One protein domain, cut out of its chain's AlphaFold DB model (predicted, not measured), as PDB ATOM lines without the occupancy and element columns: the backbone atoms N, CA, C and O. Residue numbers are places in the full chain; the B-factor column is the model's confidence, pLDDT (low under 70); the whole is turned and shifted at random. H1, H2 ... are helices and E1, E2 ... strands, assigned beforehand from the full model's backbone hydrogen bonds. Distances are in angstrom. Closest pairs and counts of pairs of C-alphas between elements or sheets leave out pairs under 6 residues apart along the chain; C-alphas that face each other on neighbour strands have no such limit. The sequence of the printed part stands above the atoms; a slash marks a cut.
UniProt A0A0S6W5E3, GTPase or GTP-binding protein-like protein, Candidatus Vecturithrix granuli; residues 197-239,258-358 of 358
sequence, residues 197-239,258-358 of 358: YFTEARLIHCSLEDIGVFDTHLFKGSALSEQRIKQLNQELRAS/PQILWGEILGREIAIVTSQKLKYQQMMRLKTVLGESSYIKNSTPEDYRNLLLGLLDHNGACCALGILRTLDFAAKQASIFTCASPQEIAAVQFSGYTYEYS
ATOM      1  N   TYR A 197     146.499  87.482  73.661       94.88
ATOM      2  CA  TYR A 197     146.615  88.743  74.399       94.88
ATOM      3  C   TYR A 197     145.412  89.016  75.315       94.88
ATOM      4  O   TYR A 197     145.597  89.395  76.465       94.88
ATOM      5  N   PHE A 198     144.189  88.786  74.828       96.44
ATOM      6  CA  PHE A 198     142.950  89.069  75.560       96.44
ATOM      7  C   PHE A 198     142.438  87.900  76.422       96.44
ATOM      8  O   PHE A 198     141.328  87.983  76.942       96.44
ATOM      9  N   THR A 199     143.217  86.825  76.599       95.31
ATOM     10  CA  THR A 199     142.783  85.627  77.353       95.31
ATOM     11  C   THR A 199     142.384  85.972  78.792       95.31
ATOM     12  O   THR A 199     141.333  85.541  79.250       95.31
ATOM     13  N   GLU A 200     143.182  86.807  79.463       94.44
ATOM     14  CA  GLU A 200     142.987  87.216  80.865       94.44
ATOM     15  C   GLU A 200     142.297  88.586  80.995       94.44
ATOM     16  O   GLU A 200     142.298  89.210  82.058       94.44
ATOM     17  N   ALA A 201     141.732  89.099  79.900       97.19
ATOM     18  CA  ALA A 201     141.060  90.387  79.911       97.19
ATOM     19  C   ALA A 201     139.707  90.303  80.628       97.19
ATOM     20  O   ALA A 201     138.998  89.297  80.589       97.19
ATOM     21  N   ARG A 202     139.319  91.413  81.252       97.00
ATOM     22  CA  ARG A 202     138.046  91.580  81.956       97.00
ATOM     23  C   ARG A 202     137.351  92.854  81.510       97.00
ATOM     24  O   ARG A 202     137.978  93.772  80.982       97.00
ATOM     25  N   LEU A 203     136.038  92.906  81.714       97.69
ATOM     26  CA  LEU A 203     135.271  94.120  81.470       97.69
ATOM     27  C   LEU A 203     135.500  95.103  82.620       97.69
ATOM     28  O   LEU A 203     135.307  94.754  83.783       97.69
ATOM     29  N   ILE A 204     135.889  96.324  82.280       97.38
ATOM     30  CA  ILE A 204     135.977  97.454  83.200       97.38
ATOM     31  C   ILE A 204     135.064  98.579  82.719       97.38
ATOM     32  O   ILE A 204     134.767  98.678  81.527       97.38
ATOM     33  N   HIS A 205     134.662  99.447  83.642       95.88
ATOM     34  CA  HIS A 205     133.937 100.676  83.340       95.88
ATOM     35  C   HIS A 205     134.823 101.867  83.683       95.88
ATOM     36  O   HIS A 205     135.463 101.876  84.735       95.88
ATOM     37  N   CYS A 206     134.872 102.853  82.795       93.75
ATOM     38  CA  CYS A 206     135.626 104.078  83.018       93.75
ATOM     39  C   CYS A 206     134.839 105.301  82.550       93.75
ATOM     40  O   CYS A 206     134.147 105.272  81.525       93.75
ATOM     41  N   SER A 207     134.987 106.373  83.319       95.38
ATOM     42  CA  SER A 207     134.482 107.696  82.994       95.38
ATOM     43  C   SER A 207     135.478 108.392  82.076       95.38
ATOM     44  O   SER A 207     136.630 108.595  82.447       95.38
ATOM     45  N   LEU A 208     135.043 108.760  80.872       95.31
ATOM     46  CA  LEU A 208     135.865 109.495  79.907       95.31
ATOM     47  C   LEU A 208     135.990 110.987  80.254       95.31
ATOM     48  O   LEU A 208     136.688 111.713  79.551       95.31
ATOM     49  N   GLU A 209     135.314 111.453  81.310       93.38
ATOM     50  CA  GLU A 209     135.503 112.800  81.868       93.38
ATOM     51  C   GLU A 209     136.750 112.893  82.742       93.38
ATOM     52  O   GLU A 209     137.369 113.953  82.810       93.38
ATOM     53  N   ASP A 210     137.140 111.776  83.359       93.50
ATOM     54  CA  ASP A 210     138.206 111.733  84.362       93.50
ATOM     55  C   ASP A 210     139.579 111.378  83.770       93.50
ATOM     56  O   ASP A 210     140.593 111.433  84.466       93.50
ATOM     57  N   ILE A 211     139.630 111.016  82.485       96.25
ATOM     58  CA  ILE A 211     140.844 110.554  81.803       96.25
ATOM     59  C   ILE A 211     141.063 111.263  80.464       96.25
ATOM     60  O   ILE A 211     140.161 111.850  79.867       96.25
ATOM     61  N   GLY A 212     142.285 111.169  79.943       97.00
ATOM     62  CA  GLY A 212     142.591 111.608  78.588       97.00
ATOM     63  C   GLY A 212     141.855 110.773  77.535       97.00
ATOM     64  O   GLY A 212     141.681 109.564  77.662       97.00
ATOM     65  N   VAL A 213     141.466 111.420  76.442       96.94
ATOM     66  CA  VAL A 213     140.848 110.766  75.280       96.94
ATOM     67  C   VAL A 213     141.665 111.150  74.046       96.94
ATOM     68  O   VAL A 213     141.931 112.325  73.841       96.94
ATOM     69  N   PHE A 214     142.108 110.215  73.222       95.88
ATOM     70  CA  PHE A 214     142.958 110.500  72.061       95.88
ATOM     71  C   PHE A 214     142.371 109.899  70.788       95.88
ATOM     72  O   PHE A 214     141.607 108.936  70.836       95.88
ATOM     73  N   ASP A 215     142.740 110.492  69.651       93.81
ATOM     74  CA  ASP A 215     142.454 109.993  68.299       93.81
ATOM     75  C   ASP A 215     140.969 109.751  67.984       93.81
ATOM     76  O   ASP A 215     140.589 108.888  67.194       93.81
ATOM     77  N   THR A 216     140.107 110.584  68.563       92.81
ATOM     78  CA  THR A 216     138.676 110.642  68.265       92.81
ATOM     79  C   THR A 216     138.206 112.093  68.192       92.81
ATOM     80  O   THR A 216     138.811 112.986  68.779       92.81
ATOM     81  N   HIS A 217     137.113 112.318  67.460       89.62
ATOM     82  CA  HIS A 217     136.432 113.618  67.429       89.62
ATOM     83  C   HIS A 217     135.427 113.746  68.581       89.62
ATOM     84  O   HIS A 217     134.757 114.767  68.681       89.62
ATOM     85  N   LEU A 218     135.287 112.699  69.402       92.56
ATOM     86  CA  LEU A 218     134.375 112.687  70.532       92.56
ATOM     87  C   LEU A 218     134.994 113.319  71.776       92.56
ATOM     88  O   LEU A 218     136.151 113.050  72.103       92.56
ATOM     89  N   PHE A 219     134.182 114.070  72.512       92.62
ATOM     90  CA  PHE A 219     134.512 114.643  73.823       92.62
ATOM     91  C   PHE A 219     135.700 115.615  73.782       92.62
ATOM     92  O   PHE A 219     136.480 115.720  74.730       92.62
ATOM     93  N   LYS A 220     135.856 116.317  72.658       89.06
ATOM     94  CA  LYS A 220     136.915 117.312  72.410       89.06
ATOM     95  C   LYS A 220     136.377 118.711  72.174       89.06
ATOM     96  O   LYS A 220     137.135 119.674  72.263       89.06
ATOM     97  N   GLY A 221     135.091 118.814  71.861       90.50
ATOM     98  CA  GLY A 221     134.412 120.061  71.580       90.50
ATOM     99  C   GLY A 221     133.451 120.499  72.677       90.50
ATOM    100  O   GLY A 221     133.356 119.923  73.759       90.50
ATOM    101  N   SER A 222     132.683 121.533  72.350       92.25
ATOM    102  CA  SER A 222     131.510 121.921  73.137       92.25
ATOM    103  C   SER A 222     130.313 121.080  72.708       92.25
ATOM    104  O   SER A 222     129.948 121.089  71.529       92.25
ATOM    105  N   ALA A 223     129.697 120.362  73.647       94.00
ATOM    106  CA  ALA A 223     128.502 119.568  73.376       94.00
ATOM    107  C   ALA A 223     127.349 120.457  72.880       94.00
ATOM    108  O   ALA A 223     127.118 121.556  73.391       94.00
ATOM    109  N   LEU A 224     126.607 119.980  71.879       93.62
ATOM    110  CA  LEU A 224     125.367 120.614  71.447       93.62
ATOM    111  C   LEU A 224     124.318 120.477  72.551       93.62
ATOM    112  O   LEU A 224     124.133 119.400  73.113       93.62
ATOM    113  N   SER A 225     123.581 121.555  72.820       94.38
ATOM    114  CA  SER A 225     122.475 121.500  73.776       94.38
ATOM    115  C   SER A 225     121.379 120.543  73.301       94.38
ATOM    116  O   SER A 225     121.144 120.387  72.098       94.38
ATOM    117  N   GLU A 226     120.632 119.959  74.239       94.00
ATOM    118  CA  GLU A 226     119.492 119.097  73.906       94.00
ATOM    119  C   GLU A 226     118.479 119.792  72.989       94.00
ATOM    120  O   GLU A 226     117.927 119.178  72.078       94.00
ATOM    121  N   GLN A 227     118.242 121.089  73.204       94.81
ATOM    122  CA  GLN A 227     117.343 121.881  72.369       94.81
ATOM    123  C   GLN A 227     117.866 121.982  70.933       94.81
ATOM    124  O   GLN A 227     117.094 121.834  69.982       94.81
ATOM    125  N   ARG A 228     119.181 122.170  70.762       94.12
ATOM    126  CA  ARG A 228     119.808 122.200  69.441       94.12
ATOM    127  C   ARG A 228     119.743 120.832  68.766       94.12
ATOM    128  O   ARG A 228     119.398 120.769  67.590       94.12
ATOM    129  N   ILE A 229     119.985 119.742  69.495       94.62
ATOM    130  CA  ILE A 229     119.828 118.374  68.972       94.62
ATOM    131  C   ILE A 229     118.377 118.122  68.532       94.62
ATOM    132  O   ILE A 229     118.148 117.631  67.426       94.62
ATOM    133  N   LYS A 230     117.383 118.517  69.343       94.12
ATOM    134  CA  LYS A 230     115.953 118.411  68.996       94.12
ATOM    135  C   LYS A 230     115.622 119.172  67.709       94.12
ATOM    136  O   LYS A 230     114.963 118.608  66.838       94.12
ATOM    137  N   GLN A 231     116.122 120.400  67.555       93.88
ATOM    138  CA  GLN A 231     115.943 121.199  66.338       93.88
ATOM    139  C   GLN A 231     116.549 120.506  65.107       93.88
ATOM    140  O   GLN A 231     115.885 120.357  64.085       93.88
ATOM    141  N   LEU A 232     117.794 120.031  65.196       93.44
ATOM    142  CA  LEU A 232     118.459 119.361  64.072       93.44
ATOM    143  C   LEU A 232     117.769 118.044  63.693       93.44
ATOM    144  O   LEU A 232     117.672 117.706  62.514       93.44
ATOM    145  N   ASN A 233     117.225 117.321  64.672       93.62
ATOM    146  CA  ASN A 233     116.426 116.126  64.420       93.62
ATOM    147  C   ASN A 233     115.111 116.432  63.684       93.62
ATOM    148  O   ASN A 233     114.674 115.621  62.868       93.62
ATOM    149  N   GLN A 234     114.488 117.592  63.917       90.69
ATOM    150  CA  GLN A 234     113.320 118.033  63.142       90.69
ATOM    151  C   GLN A 234     113.697 118.334  61.684       90.69
ATOM    152  O   GLN A 234     113.009 117.884  60.768       90.69
ATOM    153  N   GLU A 235     114.831 118.999  61.462       90.12
ATOM    154  CA  GLU A 235     115.359 119.288  60.121       90.12
ATOM    155  C   GLU A 235     115.679 118.012  59.328       90.12
ATOM    156  O   GLU A 235     115.356 117.903  58.142       90.12
ATOM    157  N   LEU A 236     116.260 117.004  59.987       88.56
ATOM    158  CA  LEU A 236     116.512 115.700  59.371       88.56
ATOM    159  C   LEU A 236     115.219 115.000  58.945       88.56
ATOM    160  O   LEU A 236     115.177 114.418  57.860       88.56
ATOM    161  N   ARG A 237     114.157 115.075  59.755       84.81
ATOM    162  CA  ARG A 237     112.846 114.499  59.410       84.81
ATOM    163  C   ARG A 237     112.214 115.197  58.207       84.81
ATOM    164  O   ARG A 237     111.699 114.515  57.328       84.81
ATOM    165  N   ALA A 238     112.312 116.525  58.135       80.56
ATOM    166  CA  ALA A 238     111.771 117.317  57.028       80.56
ATOM    167  C   ALA A 238     112.494 117.080  55.685       80.56
ATOM    168  O   ALA A 238     111.938 117.353  54.627       80.56
ATOM    169  N   SER A 239     113.730 116.564  55.711       72.06
ATOM    170  CA  SER A 239     114.553 116.338  54.510       72.06
ATOM    171  C   SER A 239     114.182 115.102  53.679       72.06
ATOM    172  O   SER A 239     114.735 114.905  52.597       72.06
ATOM    173  N   PRO A 258     116.976 108.810  60.749       87.88
ATOM    174  CA  PRO A 258     118.206 109.034  61.487       87.88
ATOM    175  C   PRO A 258     117.943 110.061  62.589       87.88
ATOM    176  O   PRO A 258     117.384 111.126  62.332       87.88
ATOM    177  N   GLN A 259     118.358 109.734  63.807       92.38
ATOM    178  CA  GLN A 259     118.321 110.644  64.946       92.38
ATOM    179  C   GLN A 259     119.748 110.926  65.385       92.38
ATOM    180  O   GLN A 259     120.530 109.995  65.552       92.38
ATOM    181  N   ILE A 260     120.085 112.197  65.564       95.25
ATOM    182  CA  ILE A 260     121.287 112.649  66.257       95.25
ATOM    183  C   ILE A 260     121.116 112.284  67.731       95.25
ATOM    184  O   ILE A 260     120.180 112.752  68.382       95.25
ATOM    185  N   LEU A 261     122.013 111.423  68.204       94.44
ATOM    186  CA  LEU A 261     122.110 110.920  69.574       94.44
ATOM    187  C   LEU A 261     123.086 111.766  70.397       94.44
ATOM    188  O   LEU A 261     122.872 111.991  71.581       94.44
ATOM    189  N   TRP A 262     124.145 112.252  69.749       95.50
ATOM    190  CA  TRP A 262     125.157 113.127  70.328       95.50
ATOM    191  C   TRP A 262     125.685 114.075  69.258       95.50
ATOM    192  O   TRP A 262     125.735 113.717  68.075       95.50
ATOM    193  N   GLY A 263     126.118 115.265  69.658       94.69
ATOM    194  CA  GLY A 263     126.890 116.120  68.776       94.69
ATOM    195  C   GLY A 263     127.712 117.150  69.527       94.69
ATOM    196  O   GLY A 263     127.335 117.583  70.612       94.69
ATOM    197  N   GLU A 264     128.820 117.556  68.926       93.81
ATOM    198  CA  GLU A 264     129.743 118.530  69.497       93.81
ATOM    199  C   GLU A 264     130.402 119.391  68.421       93.81
ATOM    200  O   GLU A 264     130.571 118.975  67.272       93.81
ATOM    201  N   ILE A 265     130.767 120.609  68.815       92.88
ATOM    202  CA  ILE A 265     131.421 121.600  67.964       92.88
ATOM    203  C   ILE A 265     132.917 121.618  68.282       92.88
ATOM    204  O   ILE A 265     133.311 121.923  69.409       92.88
ATOM    205  N   LEU A 266     133.737 121.347  67.267       91.31
ATOM    206  CA  LEU A 266     135.200 121.309  67.302       91.31
ATOM    207  C   LEU A 266     135.760 122.422  66.402       91.31
ATOM    208  O   LEU A 266     136.289 122.191  65.312       91.31
ATOM    209  N   GLY A 267     135.573 123.676  66.812       86.62
ATOM    210  CA  GLY A 267     135.921 124.826  65.976       86.62
ATOM    211  C   GLY A 267     135.060 124.885  64.708       86.62
ATOM    212  O   GLY A 267     133.876 125.194  64.787       86.62
ATOM    213  N   ARG A 268     135.652 124.613  63.534       87.44
ATOM    214  CA  ARG A 268     134.934 124.565  62.239       87.44
ATOM    215  C   ARG A 268     134.388 123.179  61.894       87.44
ATOM    216  O   ARG A 268     133.734 123.019  60.864       87.44
ATOM    217  N   GLU A 269     134.668 122.180  62.718       91.50
ATOM    218  CA  GLU A 269     134.132 120.837  62.544       91.50
ATOM    219  C   GLU A 269     132.983 120.593  63.518       91.50
ATOM    220  O   GLU A 269     132.926 121.163  64.607       91.50
ATOM    221  N   ILE A 270     132.048 119.739  63.120       92.94
ATOM    222  CA  ILE A 270     130.947 119.297  63.969       92.94
ATOM    223  C   ILE A 270     130.918 117.779  63.902       92.94
ATOM    224  O   ILE A 270     130.650 117.205  62.843       92.94
ATOM    225  N   ALA A 271     131.185 117.124  65.025       94.50
ATOM    226  CA  ALA A 271     131.023 115.685  65.131       94.50
ATOM    227  C   ALA A 271     129.598 115.385  65.584       94.50
ATOM    228  O   ALA A 271     129.103 115.968  66.544       94.50
ATOM    229  N   ILE A 272     128.929 114.481  64.875       95.44
ATOM    230  CA  ILE A 272     127.600 113.992  65.231       95.44
ATOM    231  C   ILE A 272     127.586 112.469  65.226       95.44
ATOM    232  O   ILE A 272     128.100 111.815  64.308       95.44
ATOM    233  N   VAL A 273     126.939 111.910  66.239       96.50
ATOM    234  CA  VAL A 273     126.613 110.491  66.325       96.50
ATOM    235  C   VAL A 273     125.138 110.349  66.009       96.50
ATOM    236  O   VAL A 273     124.298 110.941  66.686       96.50
ATOM    237  N   THR A 274     124.809 109.587  64.974       96.00
ATOM    238  CA  THR A 274     123.427 109.334  64.566       96.00
ATOM    239  C   THR A 274     123.074 107.861  64.699       96.00
ATOM    240  O   THR A 274     123.938 106.994  64.603       96.00
ATOM    241  N   SER A 275     121.789 107.549  64.866       94.25
ATOM    242  CA  SER A 275     121.299 106.164  64.921       94.25
ATOM    243  C   SER A 275     121.638 105.347  63.665       94.25
ATOM    244  O   SER A 275     121.781 104.132  63.739       94.25
ATOM    245  N   GLN A 276     121.802 106.008  62.516       92.50
ATOM    246  CA  GLN A 276     122.224 105.417  61.244       92.50
ATOM    247  C   GLN A 276     122.992 106.444  60.404       92.50
ATOM    248  O   GLN A 276     122.810 107.650  60.592       92.50
ATOM    249  N   LYS A 277     123.827 105.984  59.464       92.38
ATOM    250  CA  LYS A 277     124.617 106.865  58.589       92.38
ATOM    251  C   LYS A 277     123.711 107.798  57.787       92.38
ATOM    252  O   LYS A 277     122.709 107.371  57.211       92.38
ATOM    253  N   LEU A 278     124.086 109.071  57.731       91.69
ATOM    254  CA  LEU A 278     123.349 110.075  56.975       91.69
ATOM    255  C   LEU A 278     123.605 109.944  55.472       91.69
ATOM    256  O   LEU A 278     124.740 109.782  55.023       91.69
ATOM    257  N   LYS A 279     122.539 110.084  54.684       90.06
ATOM    258  CA  LYS A 279     122.621 110.218  53.224       90.06
ATOM    259  C   LYS A 279     123.103 111.618  52.840       90.06
ATOM    260  O   LYS A 279     122.972 112.568  53.610       90.06
ATOM    261  N   TYR A 280     123.580 111.774  51.604       88.25
ATOM    262  CA  TYR A 280     124.081 113.054  51.088       88.25
ATOM    263  C   TYR A 280     123.090 114.219  51.268       88.25
ATOM    264  O   TYR A 280     123.471 115.274  51.760       88.25
ATOM    265  N   GLN A 281     121.805 114.019  50.953       86.88
ATOM    266  CA  GLN A 281     120.770 115.054  51.108       86.88
ATOM    267  C   GLN A 281     120.592 115.498  52.569       86.88
ATOM    268  O   GLN A 281     120.499 116.690  52.850       86.88
ATOM    269  N   GLN A 282     120.609 114.545  53.503       90.12
ATOM    270  CA  GLN A 282     120.517 114.810  54.942       90.12
ATOM    271  C   GLN A 282     121.753 115.564  55.441       90.12
ATOM    272  O   GLN A 282     121.632 116.526  56.193       90.12
ATOM    273  N   MET A 283     122.937 115.164  54.969       90.12
ATOM    274  CA  MET A 283     124.195 115.846  55.270       90.12
ATOM    275  C   MET A 283     124.176 117.301  54.791       90.12
ATOM    276  O   MET A 283     124.545 118.201  55.541       90.12
ATOM    277  N   MET A 284     123.714 117.544  53.561       88.06
ATOM    278  CA  MET A 284     123.617 118.897  53.010       88.06
ATOM    279  C   MET A 284     122.597 119.748  53.764       88.06
ATOM    280  O   MET A 284     122.889 120.900  54.069       88.06
ATOM    281  N   ARG A 285     121.452 119.175  54.162       88.69
ATOM    282  CA  ARG A 285     120.477 119.888  54.998       88.69
ATOM    283  C   ARG A 285     121.077 120.306  56.337       88.69
ATOM    284  O   ARG A 285     120.918 121.455  56.742       88.69
ATOM    285  N   LEU A 286     121.795 119.399  57.002       90.44
ATOM    286  CA  LEU A 286     122.490 119.730  58.243       90.44
ATOM    287  C   LEU A 286     123.537 120.823  58.032       90.44
ATOM    288  O   LEU A 286     123.603 121.732  58.852       90.44
ATOM    289  N   LYS A 287     124.305 120.787  56.935       89.56
ATOM    290  CA  LYS A 287     125.261 121.856  56.603       89.56
ATOM    291  C   LYS A 287     124.586 123.215  56.454       89.56
ATOM    292  O   LYS A 287     125.079 124.182  57.014       89.56
ATOM    293  N   THR A 288     123.438 123.300  55.783       88.69
ATOM    294  CA  THR A 288     122.701 124.568  55.660       88.69
ATOM    295  C   THR A 288     122.306 125.134  57.030       88.69
ATOM    296  O   THR A 288     122.430 126.331  57.263       88.69
ATOM    297  N   VAL A 289     121.871 124.280  57.961       89.00
ATOM    298  CA  VAL A 289     121.389 124.706  59.291       89.00
ATOM    299  C   VAL A 289     122.532 124.952  60.287       89.00
ATOM    300  O   VAL A 289     122.388 125.742  61.224       89.00
ATOM    301  N   LEU A 290     123.659 124.262  60.118       86.06
ATOM    302  CA  LEU A 290     124.850 124.358  60.968       86.06
ATOM    303  C   LEU A 290     125.918 125.320  60.424       86.06
ATOM    304  O   LEU A 290     126.958 125.486  61.059       86.06
ATOM    305  N   GLY A 291     125.666 125.951  59.277       83.56
ATOM    306  CA  GLY A 291     126.606 126.817  58.570       83.56
ATOM    307  C   GLY A 291     127.369 126.068  57.475       83.56
ATOM    308  O   GLY A 291     127.955 125.012  57.708       83.56
ATOM    309  N   GLU A 292     127.391 126.634  56.265       70.62
ATOM    310  CA  GLU A 292     127.949 125.974  55.072       70.62
ATOM    311  C   GLU A 292     129.459 125.706  55.161       70.62
ATOM    312  O   GLU A 292     129.962 124.770  54.538       70.62
ATOM    313  N   SER A 293     130.177 126.485  55.974       62.66
ATOM    314  CA  SER A 293     131.609 126.313  56.240       62.66
ATOM    315  C   SER A 293     131.931 125.186  57.227       62.66
ATOM    316  O   SER A 293     133.108 124.935  57.487       62.66
ATOM    317  N   SER A 294     130.919 124.536  57.804       78.50
ATOM    318  CA  SER A 294     131.090 123.509  58.831       78.50
ATOM    319  C   SER A 294     131.398 122.139  58.213       78.50
ATOM    320  O   SER A 294     130.659 121.621  57.364       78.50
ATOM    321  N   TYR A 295     132.478 121.504  58.668       88.00
ATOM    322  CA  TYR A 295     132.814 120.128  58.297       88.00
ATOM    323  C   TYR A 295     132.099 119.155  59.230       88.00
ATOM    324  O   TYR A 295     132.456 119.012  60.396       88.00
ATOM    325  N   ILE A 296     131.065 118.482  58.724       91.31
ATOM    326  CA  ILE A 296     130.289 117.534  59.525       91.31
ATOM    327  C   ILE A 296     130.918 116.143  59.442       91.31
ATOM    328  O   ILE A 296     130.955 115.526  58.373       91.31
ATOM    329  N   LYS A 297     131.352 115.621  60.588       93.31
ATOM    330  CA  LYS A 297     131.780 114.234  60.754       93.31
ATOM    331  C   LYS A 297     130.619 113.415  61.308       93.31
ATOM    332  O   LYS A 297     130.214 113.598  62.451       93.31
ATOM    333  N   ASN A 298     130.096 112.489  60.505       94.88
ATOM    334  CA  ASN A 298     129.016 111.601  60.929       94.88
ATOM    335  C   ASN A 298     129.512 110.191  61.278       94.88
ATOM    336  O   ASN A 298     130.104 109.494  60.447       94.88
ATOM    337  N   SER A 299     129.204 109.768  62.501       95.44
ATOM    338  CA  SER A 299     129.411 108.409  63.004       95.44
ATOM    339  C   SER A 299     128.108 107.809  63.535       95.44
ATOM    340  O   SER A 299     127.111 108.516  63.685       95.44
ATOM    341  N   THR A 300     128.102 106.508  63.787       95.56
ATOM    342  CA  THR A 300     127.011 105.773  64.436       95.56
ATOM    343  C   THR A 300     127.545 105.022  65.657       95.56
ATOM    344  O   THR A 300     128.751 104.797  65.738       95.56
ATOM    345  N   PRO A 301     126.688 104.588  66.600       95.19
ATOM    346  CA  PRO A 301     127.128 103.760  67.724       95.19
ATOM    347  C   PRO A 301     127.884 102.492  67.294       95.19
ATOM    348  O   PRO A 301     128.855 102.107  67.938       95.19
ATOM    349  N   GLU A 302     127.492 101.885  66.169       93.75
ATOM    350  CA  GLU A 302     128.161 100.700  65.614       93.75
ATOM    351  C   GLU A 302     129.606 100.967  65.169       93.75
ATOM    352  O   GLU A 302     130.423 100.056  65.248       93.75
ATOM    353  N   ASP A 303     129.963 102.198  64.775       94.19
ATOM    354  CA  ASP A 303     131.353 102.532  64.417       94.19
ATOM    355  C   ASP A 303     132.320 102.397  65.617       94.19
ATOM    356  O   ASP A 303     133.532 102.311  65.425       94.19
ATOM    357  N   TYR A 304     131.794 102.396  66.848       95.38
ATOM    358  CA  TYR A 304     132.566 102.298  68.092       95.38
ATOM    359  C   TYR A 304     132.484 100.911  68.739       95.38
ATOM    360  O   TYR A 304     133.212 100.630  69.694       95.38
ATOM    361  N   ARG A 305     131.612 100.028  68.241       93.94
ATOM    362  CA  ARG A 305     131.477  98.673  68.773       93.94
ATOM    363  C   ARG A 305     132.703  97.847  68.398       93.94
ATOM    364  O   ARG A 305     133.113  97.812  67.242       93.94
ATOM    365  N   ASN A 306     133.257  97.142  69.382       96.69
ATOM    366  CA  ASN A 306     134.445  96.302  69.226       96.69
ATOM    367  C   ASN A 306     135.666  97.072  68.690       96.69
ATOM    368  O   ASN A 306     136.567  96.483  68.088       96.69
ATOM    369  N   LEU A 307     135.700  98.392  68.896       97.31
ATOM    370  CA  LEU A 307     136.829  99.218  68.503       97.31
ATOM    371  C   LEU A 307     138.025  98.901  69.394       97.31
ATOM    372  O   LEU A 307     137.906  98.884  70.620       97.31
ATOM    373  N   LEU A 308     139.181  98.658  68.786       97.88
ATOM    374  CA  LEU A 308     140.415  98.466  69.527       97.88
ATOM    375  C   LEU A 308     140.889  99.817  70.076       97.88
ATOM    376  O   LEU A 308     140.906 100.816  69.356       97.88
ATOM    377  N   LEU A 309     141.287  99.833  71.338       98.44
ATOM    378  CA  LEU A 309     141.781 100.996  72.059       98.44
ATOM    379  C   LEU A 309     143.214 100.746  72.525       98.44
ATOM    380  O   LEU A 309     143.548  99.633  72.936       98.44
ATOM    381  N   GLY A 310     144.031 101.793  72.516       98.31
ATOM    382  CA  GLY A 310     145.251 101.859  73.314       98.31
ATOM    383  C   GLY A 310     144.918 102.455  74.675       98.31
ATOM    384  O   GLY A 310     144.243 103.478  74.746       98.31
ATOM    385  N   LEU A 311     145.360 101.825  75.754       98.38
ATOM    386  CA  LEU A 311     145.229 102.342  77.113       98.38
ATOM    387  C   LEU A 311     146.592 102.878  77.534       98.38
ATOM    388  O   LEU A 311     147.599 102.176  77.395       98.38
ATOM    389  N   LEU A 312     146.621 104.135  77.963       98.31
ATOM    390  CA  LEU A 312     147.843 104.847  78.305       98.31
ATOM    391  C   LEU A 312     147.929 105.067  79.813       98.31
ATOM    392  O   LEU A 312     146.929 105.416  80.446       98.31
ATOM    393  N   ASP A 313     149.129 104.907  80.357       97.44
ATOM    394  CA  ASP A 313     149.439 105.211  81.750       97.44
ATOM    395  C   ASP A 313     149.640 106.716  81.995       97.44
ATOM    396  O   ASP A 313     149.574 107.544  81.080       97.44
ATOM    397  N   HIS A 314     149.916 107.084  83.248       96.56
ATOM    398  CA  HIS A 314     150.154 108.475  83.653       96.56
ATOM    399  C   HIS A 314     151.399 109.116  83.017       96.56
ATOM    400  O   HIS A 314     151.530 110.339  83.045       96.56
ATOM    401  N   ASN A 315     152.282 108.324  82.405       95.06
ATOM    402  CA  ASN A 315     153.445 108.799  81.655       95.06
ATOM    403  C   ASN A 315     153.163 108.886  80.140       95.06
ATOM    404  O   ASN A 315     154.030 109.297  79.365       95.06
ATOM    405  N   GLY A 316     151.960 108.501  79.697       94.31
ATOM    406  CA  GLY A 316     151.573 108.442  78.291       94.31
ATOM    407  C   GLY A 316     152.154 107.244  77.531       94.31
ATOM    408  O   GLY A 316     152.171 107.266  76.295       94.31
ATOM    409  N   ALA A 317     152.655 106.219  78.229       95.94
ATOM    410  CA  ALA A 317     153.073 104.951  77.637       95.94
ATOM    411  C   ALA A 317     151.872 104.008  77.494       95.94
ATOM    412  O   ALA A 317     150.956 104.033  78.312       95.94
ATOM    413  N   CYS A 318     151.855 103.167  76.454       97.81
ATOM    414  CA  CYS A 318     150.770 102.203  76.282       97.81
ATOM    415  C   CYS A 318     150.958 101.030  77.247       97.81
ATOM    416  O   CYS A 318     151.825 100.182  77.029       97.81
ATOM    417  N   CYS A 319     150.143 100.991  78.301       96.75
ATOM    418  CA  CYS A 319     150.181  99.939  79.313       96.75
ATOM    419  C   CYS A 319     149.388  98.696  78.888       96.75
ATOM    420  O   CYS A 319     149.774  97.576  79.212       96.75
ATOM    421  N   ALA A 320     148.313  98.866  78.110       97.44
ATOM    422  CA  ALA A 320     147.550  97.754  77.556       97.44
ATOM    423  C   ALA A 320     146.738  98.148  76.317       97.44
ATOM    424  O   ALA A 320     146.592  99.322  75.981       97.44
ATOM    425  N   LEU A 321     146.159  97.150  75.655       98.00
ATOM    426  CA  LEU A 321     145.095  97.327  74.673       98.00
ATOM    427  C   LEU A 321     143.746  97.023  75.327       98.00
ATOM    428  O   LEU A 321     143.647  96.235  76.271       98.00
ATOM    429  N   GLY A 322     142.686  97.614  74.787       98.06
ATOM    430  CA  GLY A 322     141.310  97.346  75.184       98.06
ATOM    431  C   GLY A 322     140.391  97.174  73.982       98.06
ATOM    432  O   GLY A 322     140.699  97.631  72.888       98.06
ATOM    433  N   ILE A 323     139.246  96.529  74.181       98.25
ATOM    434  CA  ILE A 323     138.163  96.470  73.194       98.25
ATOM    435  C   ILE A 323     136.980  97.256  73.750       98.25
ATOM    436  O   ILE A 323     136.439  96.904  74.801       98.25
ATOM    437  N   LEU A 324     136.562  98.305  73.047       97.94
ATOM    438  CA  LEU A 324     135.390  99.093  73.408       97.94
ATOM    439  C   LEU A 324     134.122  98.260  73.191       97.94
ATOM    440  O   LEU A 324     133.790  97.893  72.062       97.94
ATOM    441  N   ARG A 325     133.410  97.940  74.273       96.56
ATOM    442  CA  ARG A 325     132.165  97.158  74.222       96.56
ATOM    443  C   ARG A 325     130.941  98.055  74.153       96.56
ATOM    444  O   ARG A 325     130.057  97.816  73.335       96.56
ATOM    445  N   THR A 326     130.905  99.094  74.981       95.94
ATOM    446  CA  THR A 326     129.818 100.078  74.994       95.94
ATOM    447  C   THR A 326     130.375 101.472  75.226       95.94
ATOM    448  O   THR A 326     131.350 101.633  75.958       95.94
ATOM    449  N   LEU A 327     129.714 102.471  74.647       96.69
ATOM    450  CA  LEU A 327     130.003 103.881  74.861       96.69
ATOM    451  C   LEU A 327     128.681 104.625  75.066       96.69
ATOM    452  O   LEU A 327     127.866 104.701  74.147       96.69
ATOM    453  N   ASP A 328     128.473 105.146  76.269       95.50
ATOM    454  CA  ASP A 328     127.409 106.101  76.551       95.50
ATOM    455  C   ASP A 328     127.930 107.503  76.235       95.50
ATOM    456  O   ASP A 328     128.819 108.018  76.911       95.50
ATOM    457  N   PHE A 329     127.399 108.110  75.178       93.38
ATOM    458  CA  PHE A 329     127.838 109.428  74.727       93.38
ATOM    459  C   PHE A 329     127.405 110.552  75.670       93.38
ATOM    460  O   PHE A 329     128.129 111.533  75.808       93.38
ATOM    461  N   ALA A 330     126.241 110.423  76.312       89.44
ATOM    462  CA  ALA A 330     125.698 111.465  77.175       89.44
ATOM    463  C   ALA A 330     126.363 111.433  78.555       89.44
ATOM    464  O   ALA A 330     126.807 112.468  79.043       89.44
ATOM    465  N   ALA A 331     126.484 110.239  79.144       93.06
ATOM    466  CA  ALA A 331     127.164 110.034  80.423       93.06
ATOM    467  C   ALA A 331     128.696 109.975  80.293       93.06
ATOM    468  O   ALA A 331     129.399 109.910  81.301       93.06
ATOM    469  N   LYS A 332     129.209 109.937  79.054       94.50
ATOM    470  CA  LYS A 332     130.631 109.768  78.712       94.50
ATOM    471  C   LYS A 332     131.267 108.577  79.436       94.50
ATOM    472  O   LYS A 332     132.394 108.649  79.914       94.50
ATOM    473  N   GLN A 333     130.533 107.470  79.508       96.38
ATOM    474  CA  GLN A 333     130.982 106.231  80.143       96.38
ATOM    475  C   GLN A 333     131.335 105.191  79.085       96.38
ATOM    476  O   GLN A 333     130.560 104.949  78.157       96.38
ATOM    477  N   ALA A 334     132.479 104.533  79.244       97.00
ATOM    478  CA  ALA A 334     132.904 103.446  78.374       97.00
ATOM    479  C   ALA A 334     133.039 102.136  79.153       97.00
ATOM    480  O   ALA A 334     133.611 102.107  80.245       97.00
ATOM    481  N   SER A 335     132.564 101.040  78.557       97.62
ATOM    482  CA  SER A 335     132.887  99.685  79.013       97.62
ATOM    483  C   SER A 335     133.968  99.107  78.110       97.62
ATOM    484  O   SER A 335     133.761  98.977  76.898       97.62
ATOM    485  N   ILE A 336     135.115  98.764  78.685       98.25
ATOM    486  CA  ILE A 336     136.313  98.344  77.955       98.25
ATOM    487  C   ILE A 336     136.701  96.942  78.416       98.25
ATOM    488  O   ILE A 336     136.790  96.676  79.608       98.25
ATOM    489  N   PHE A 337     136.932  96.034  77.473       98.12
ATOM    490  CA  PHE A 337     137.460  94.702  77.755       98.12
ATOM    491  C   PHE A 337     138.987  94.723  77.636       98.12
ATOM    492  O   PHE A 337     139.505  94.932  76.540       98.12
ATOM    493  N   THR A 338     139.708  94.578  78.749       98.00
ATOM    494  CA  THR A 338     141.169  94.757  78.805       98.00
ATOM    495  C   THR A 338     141.821  93.976  79.950       98.00
ATOM    496  O   THR A 338     141.154  93.589  80.907       98.00
ATOM    497  N   CYS A 339     143.133  93.764  79.847       95.50
ATOM    498  CA  CYS A 339     143.974  93.225  80.916       95.50
ATOM    499  C   CYS A 339     144.454  94.308  81.906       95.50
ATOM    500  O   CYS A 339     144.942  93.953  82.976       95.50
ATOM    501  N   ALA A 340     144.333  95.603  81.578       95.69
ATOM    502  CA  ALA A 340     144.755  96.689  82.468       95.69
ATOM    503  C   ALA A 340     143.838  96.849  83.686       95.69
ATOM    504  O   ALA A 340     142.625  96.602  83.629       95.69
ATOM    505  N   SER A 341     144.411  97.330  84.788       93.06
ATOM    506  CA  SER A 341     143.628  97.774  85.937       93.06
ATOM    507  C   SER A 341     143.140  99.212  85.722       93.06
ATOM    508  O   SER A 341     143.904 100.035  85.227       93.06
ATOM    509  N   PRO A 342     141.898  99.567  86.113       92.81
ATOM    510  CA  PRO A 342     141.370 100.922  85.914       92.81
ATOM    511  C   PRO A 342     142.262 102.037  86.472       92.81
ATOM    512  O   PRO A 342     142.349 103.103  85.876       92.81
ATOM    513  N   GLN A 343     142.947 101.782  87.591       92.88
ATOM    514  CA  GLN A 343     143.829 102.746  88.256       92.88
ATOM    515  C   GLN A 343     145.114 103.043  87.470       92.88
ATOM    516  O   GLN A 343     145.765 104.042  87.739       92.88
ATOM    517  N   GLU A 344     145.493 102.179  86.528       94.25
ATOM    518  CA  GLU A 344     146.681 102.357  85.686       94.25
ATOM    519  C   GLU A 344     146.371 103.195  84.439       94.25
ATOM    520  O   GLU A 344     147.287 103.568  83.709       94.25
ATOM    521  N   ILE A 345     145.091 103.464  84.161       97.50
ATOM    522  CA  ILE A 345     144.639 104.100  82.925       97.50
ATOM    523  C   ILE A 345     144.480 105.599  83.165       97.50
ATOM    524  O   ILE A 345     143.523 106.050  83.789       97.50
ATOM    525  N   ALA A 346     145.392 106.381  82.596       98.12
ATOM    526  CA  ALA A 346     145.303 107.837  82.574       98.12
ATOM    527  C   ALA A 346     144.644 108.365  81.298       98.12
ATOM    528  O   ALA A 346     144.154 109.496  81.281       98.12
ATOM    529  N   ALA A 347     144.658 107.584  80.214       98.19
ATOM    530  CA  ALA A 347     143.991 107.946  78.974       98.19
ATOM    531  C   ALA A 347     143.625 106.740  78.102       98.19
ATOM    532  O   ALA A 347     144.244 105.680  78.170       98.19
ATOM    533  N   VAL A 348     142.653 106.943  77.213       98.12
ATOM    534  CA  VAL A 348     142.299 106.016  76.135       98.12
ATOM    535  C   VAL A 348     142.581 106.631  74.770       98.12
ATOM    536  O   VAL A 348     142.280 107.795  74.521       98.12
ATOM    537  N   GLN A 349     143.125 105.835  73.860       97.94
ATOM    538  CA  GLN A 349     143.425 106.195  72.481       97.94
ATOM    539  C   GLN A 349     142.551 105.365  71.543       97.94
ATOM    540  O   GLN A 349     142.645 104.137  71.512       97.94
ATOM    541  N   PHE A 350     141.684 106.035  70.788       97.25
ATOM    542  CA  PHE A 350     140.799 105.394  69.822       97.25
ATOM    543  C   PHE A 350     141.587 104.984  68.574       97.25
ATOM    544  O   PHE A 350     142.585 105.602  68.216       97.25
ATOM    545  N   SER A 351     141.143 103.925  67.901       95.50
ATOM    546  CA  SER A 351     141.757 103.471  66.652       95.50
ATOM    547  C   SER A 351     140.772 103.487  65.488       95.50
ATOM    548  O   SER A 351     139.603 103.823  65.645       95.50
ATOM    549  N   GLY A 352     141.251 103.120  64.297       89.06
ATOM    550  CA  GLY A 352     140.399 102.806  63.146       89.06
ATOM    551  C   GLY A 352     140.203 101.302  62.939       89.06
ATOM    552  O   GLY A 352     139.775 100.897  61.859       89.06
ATOM    553  N   TYR A 353     140.587 100.473  63.914       92.94
ATOM    554  CA  TYR A 353     140.607  99.021  63.794       92.94
ATOM    555  C   TYR A 353     139.606  98.383  64.754       92.94
ATOM    556  O   TYR A 353     139.630  98.638  65.956       92.94
ATOM    557  N   THR A 354     138.740  97.526  64.224       93.19
ATOM    558  CA  THR A 354     137.798  96.737  65.017       93.19
ATOM    559  C   THR A 354     138.294  95.305  65.158       93.19
ATOM    560  O   THR A 354     138.888  94.734  64.239       93.19
ATOM    561  N   TYR A 355     138.054  94.718  66.327       91.62
ATOM    562  CA  TYR A 355     138.376  93.328  66.606       91.62
ATOM    563  C   TYR A 355     137.269  92.682  67.435       91.62
ATOM    564  O   TYR A 355     137.010  93.065  68.576       91.62
ATOM    565  N   GLU A 356     136.624  91.677  66.852       89.31
ATOM    566  CA  GLU A 356     135.605  90.890  67.533       89.31
ATOM    567  C   GLU A 356     136.268  89.749  68.300       89.31
ATOM    568  O   GLU A 356     136.751  88.776  67.719       89.31
ATOM    569  N   TYR A 357     136.298  89.887  69.623       83.94
ATOM    570  CA  TYR A 357     136.674  88.802  70.519       83.94
ATOM    571  C   TYR A 357     135.420  88.015  70.899       83.94
ATOM    572  O   TYR A 357     134.547  88.564  71.590       83.94
ATOM    573  N   SER A 358     135.350  86.783  70.383       72.44
ATOM    574  CA  SER A 358     134.284  85.791  70.579       72.44
ATOM    575  C   SER A 358     134.506  84.920  71.804       72.44
ATOM    576  O   SER A 358     135.638  84.379  71.898       72.44
TER     577      SER A 358
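This is residues 197 to 239 and 258 to 358 of the 358 residues of the protein "GTPase or GTP-binding protein-like protein" of Candidatus Vecturithrix granuli (UniProt A0A0S6W5E3). Two lobes lie end to end along the longest axis: a larger one, a strongly twisted sheet of six strands whose long strands E7 and E9 bend, and a smaller one, a sheet of three strands with helices H1 and H2 over one face. Short helix H3 sits between the lobes, and residues 215 to 225 also cross from the larger lobe to the smaller. The printed part has 144 residues with three named helices and nine named strands, in the order E1 E2 H1 E3 E4 H2 E5 H3 E6 E7 E8 E9; the class is mixed, helices and strands. Both sheets are mixed, ordered E1 E8 E7 E6 E9 E2 and E3 E4 E5. The whole is compact, with a radius of gyration of the C-alphas of 16.5 A, yet elongated, spanning 49 by 31 by 22 A.

Begin at edge strand E1, residues 202 to 207, antiparallel to E8, residues 333 to 338, with N 204 and O 336 at 2.8 A. E7, residues 318 to 328, is next, N 325 to O 335 being 2.8 A, then E6, residues 307 to 312, N 309 to O 322 being 2.8 A. E6 E7 E8 are a meander, each strand the antiparallel neighbour of the one before; with E9, residues 347 to 354, antiparallel to E6, they make a Greek key, and N 310 and O 349 are 2.9 A apart. E2, residues 212 to 214, is parallel to E9, with N 214 and O 348 at 2.8 A. H3, residues 301 to 304, is on this sheet at a height of 7.1 A, over none of its strands, but only just: 2 of its C-alphas fall on E7. In the other sheet, E3, residues 260 to 266, and E4, residues 269 to 274, form a hairpin, with N 264 and O 271 at 2.9 A. E4, H2, residues 280 to 290, and E5, residues 295 to 299, make a strand-helix-strand unit, parallel strands joined through a helix by a right-handed crossover; N 272 and O 297 are 2.9 A apart. H1, residues 226 to 238, touches H2 with residues 232 to 236 alone, at a steep tilt of 41 degrees, opposite ways; the closest C-alphas, of Leu 236 and Gln 282, are 6.0 A apart. In H1 and H2 every O i to N i+4 pair is within hydrogen-bond range; H3 is too short for such a pair.

Find C-alpha 202 at (138.046, 91.580, 81.956), where E1 begins; E7 covers 23.7 A, E9 18.9 A and H1 18.6 A. E9 ends at C-alpha 354, (137.798, 96.737, 65.017).

Look for the cut at residues 240 to 257, not printed, with C-alphas 239 and 258 10.7 A apart. The link E2 to H1 is long, and residue 293 alone is under pLDDT 70.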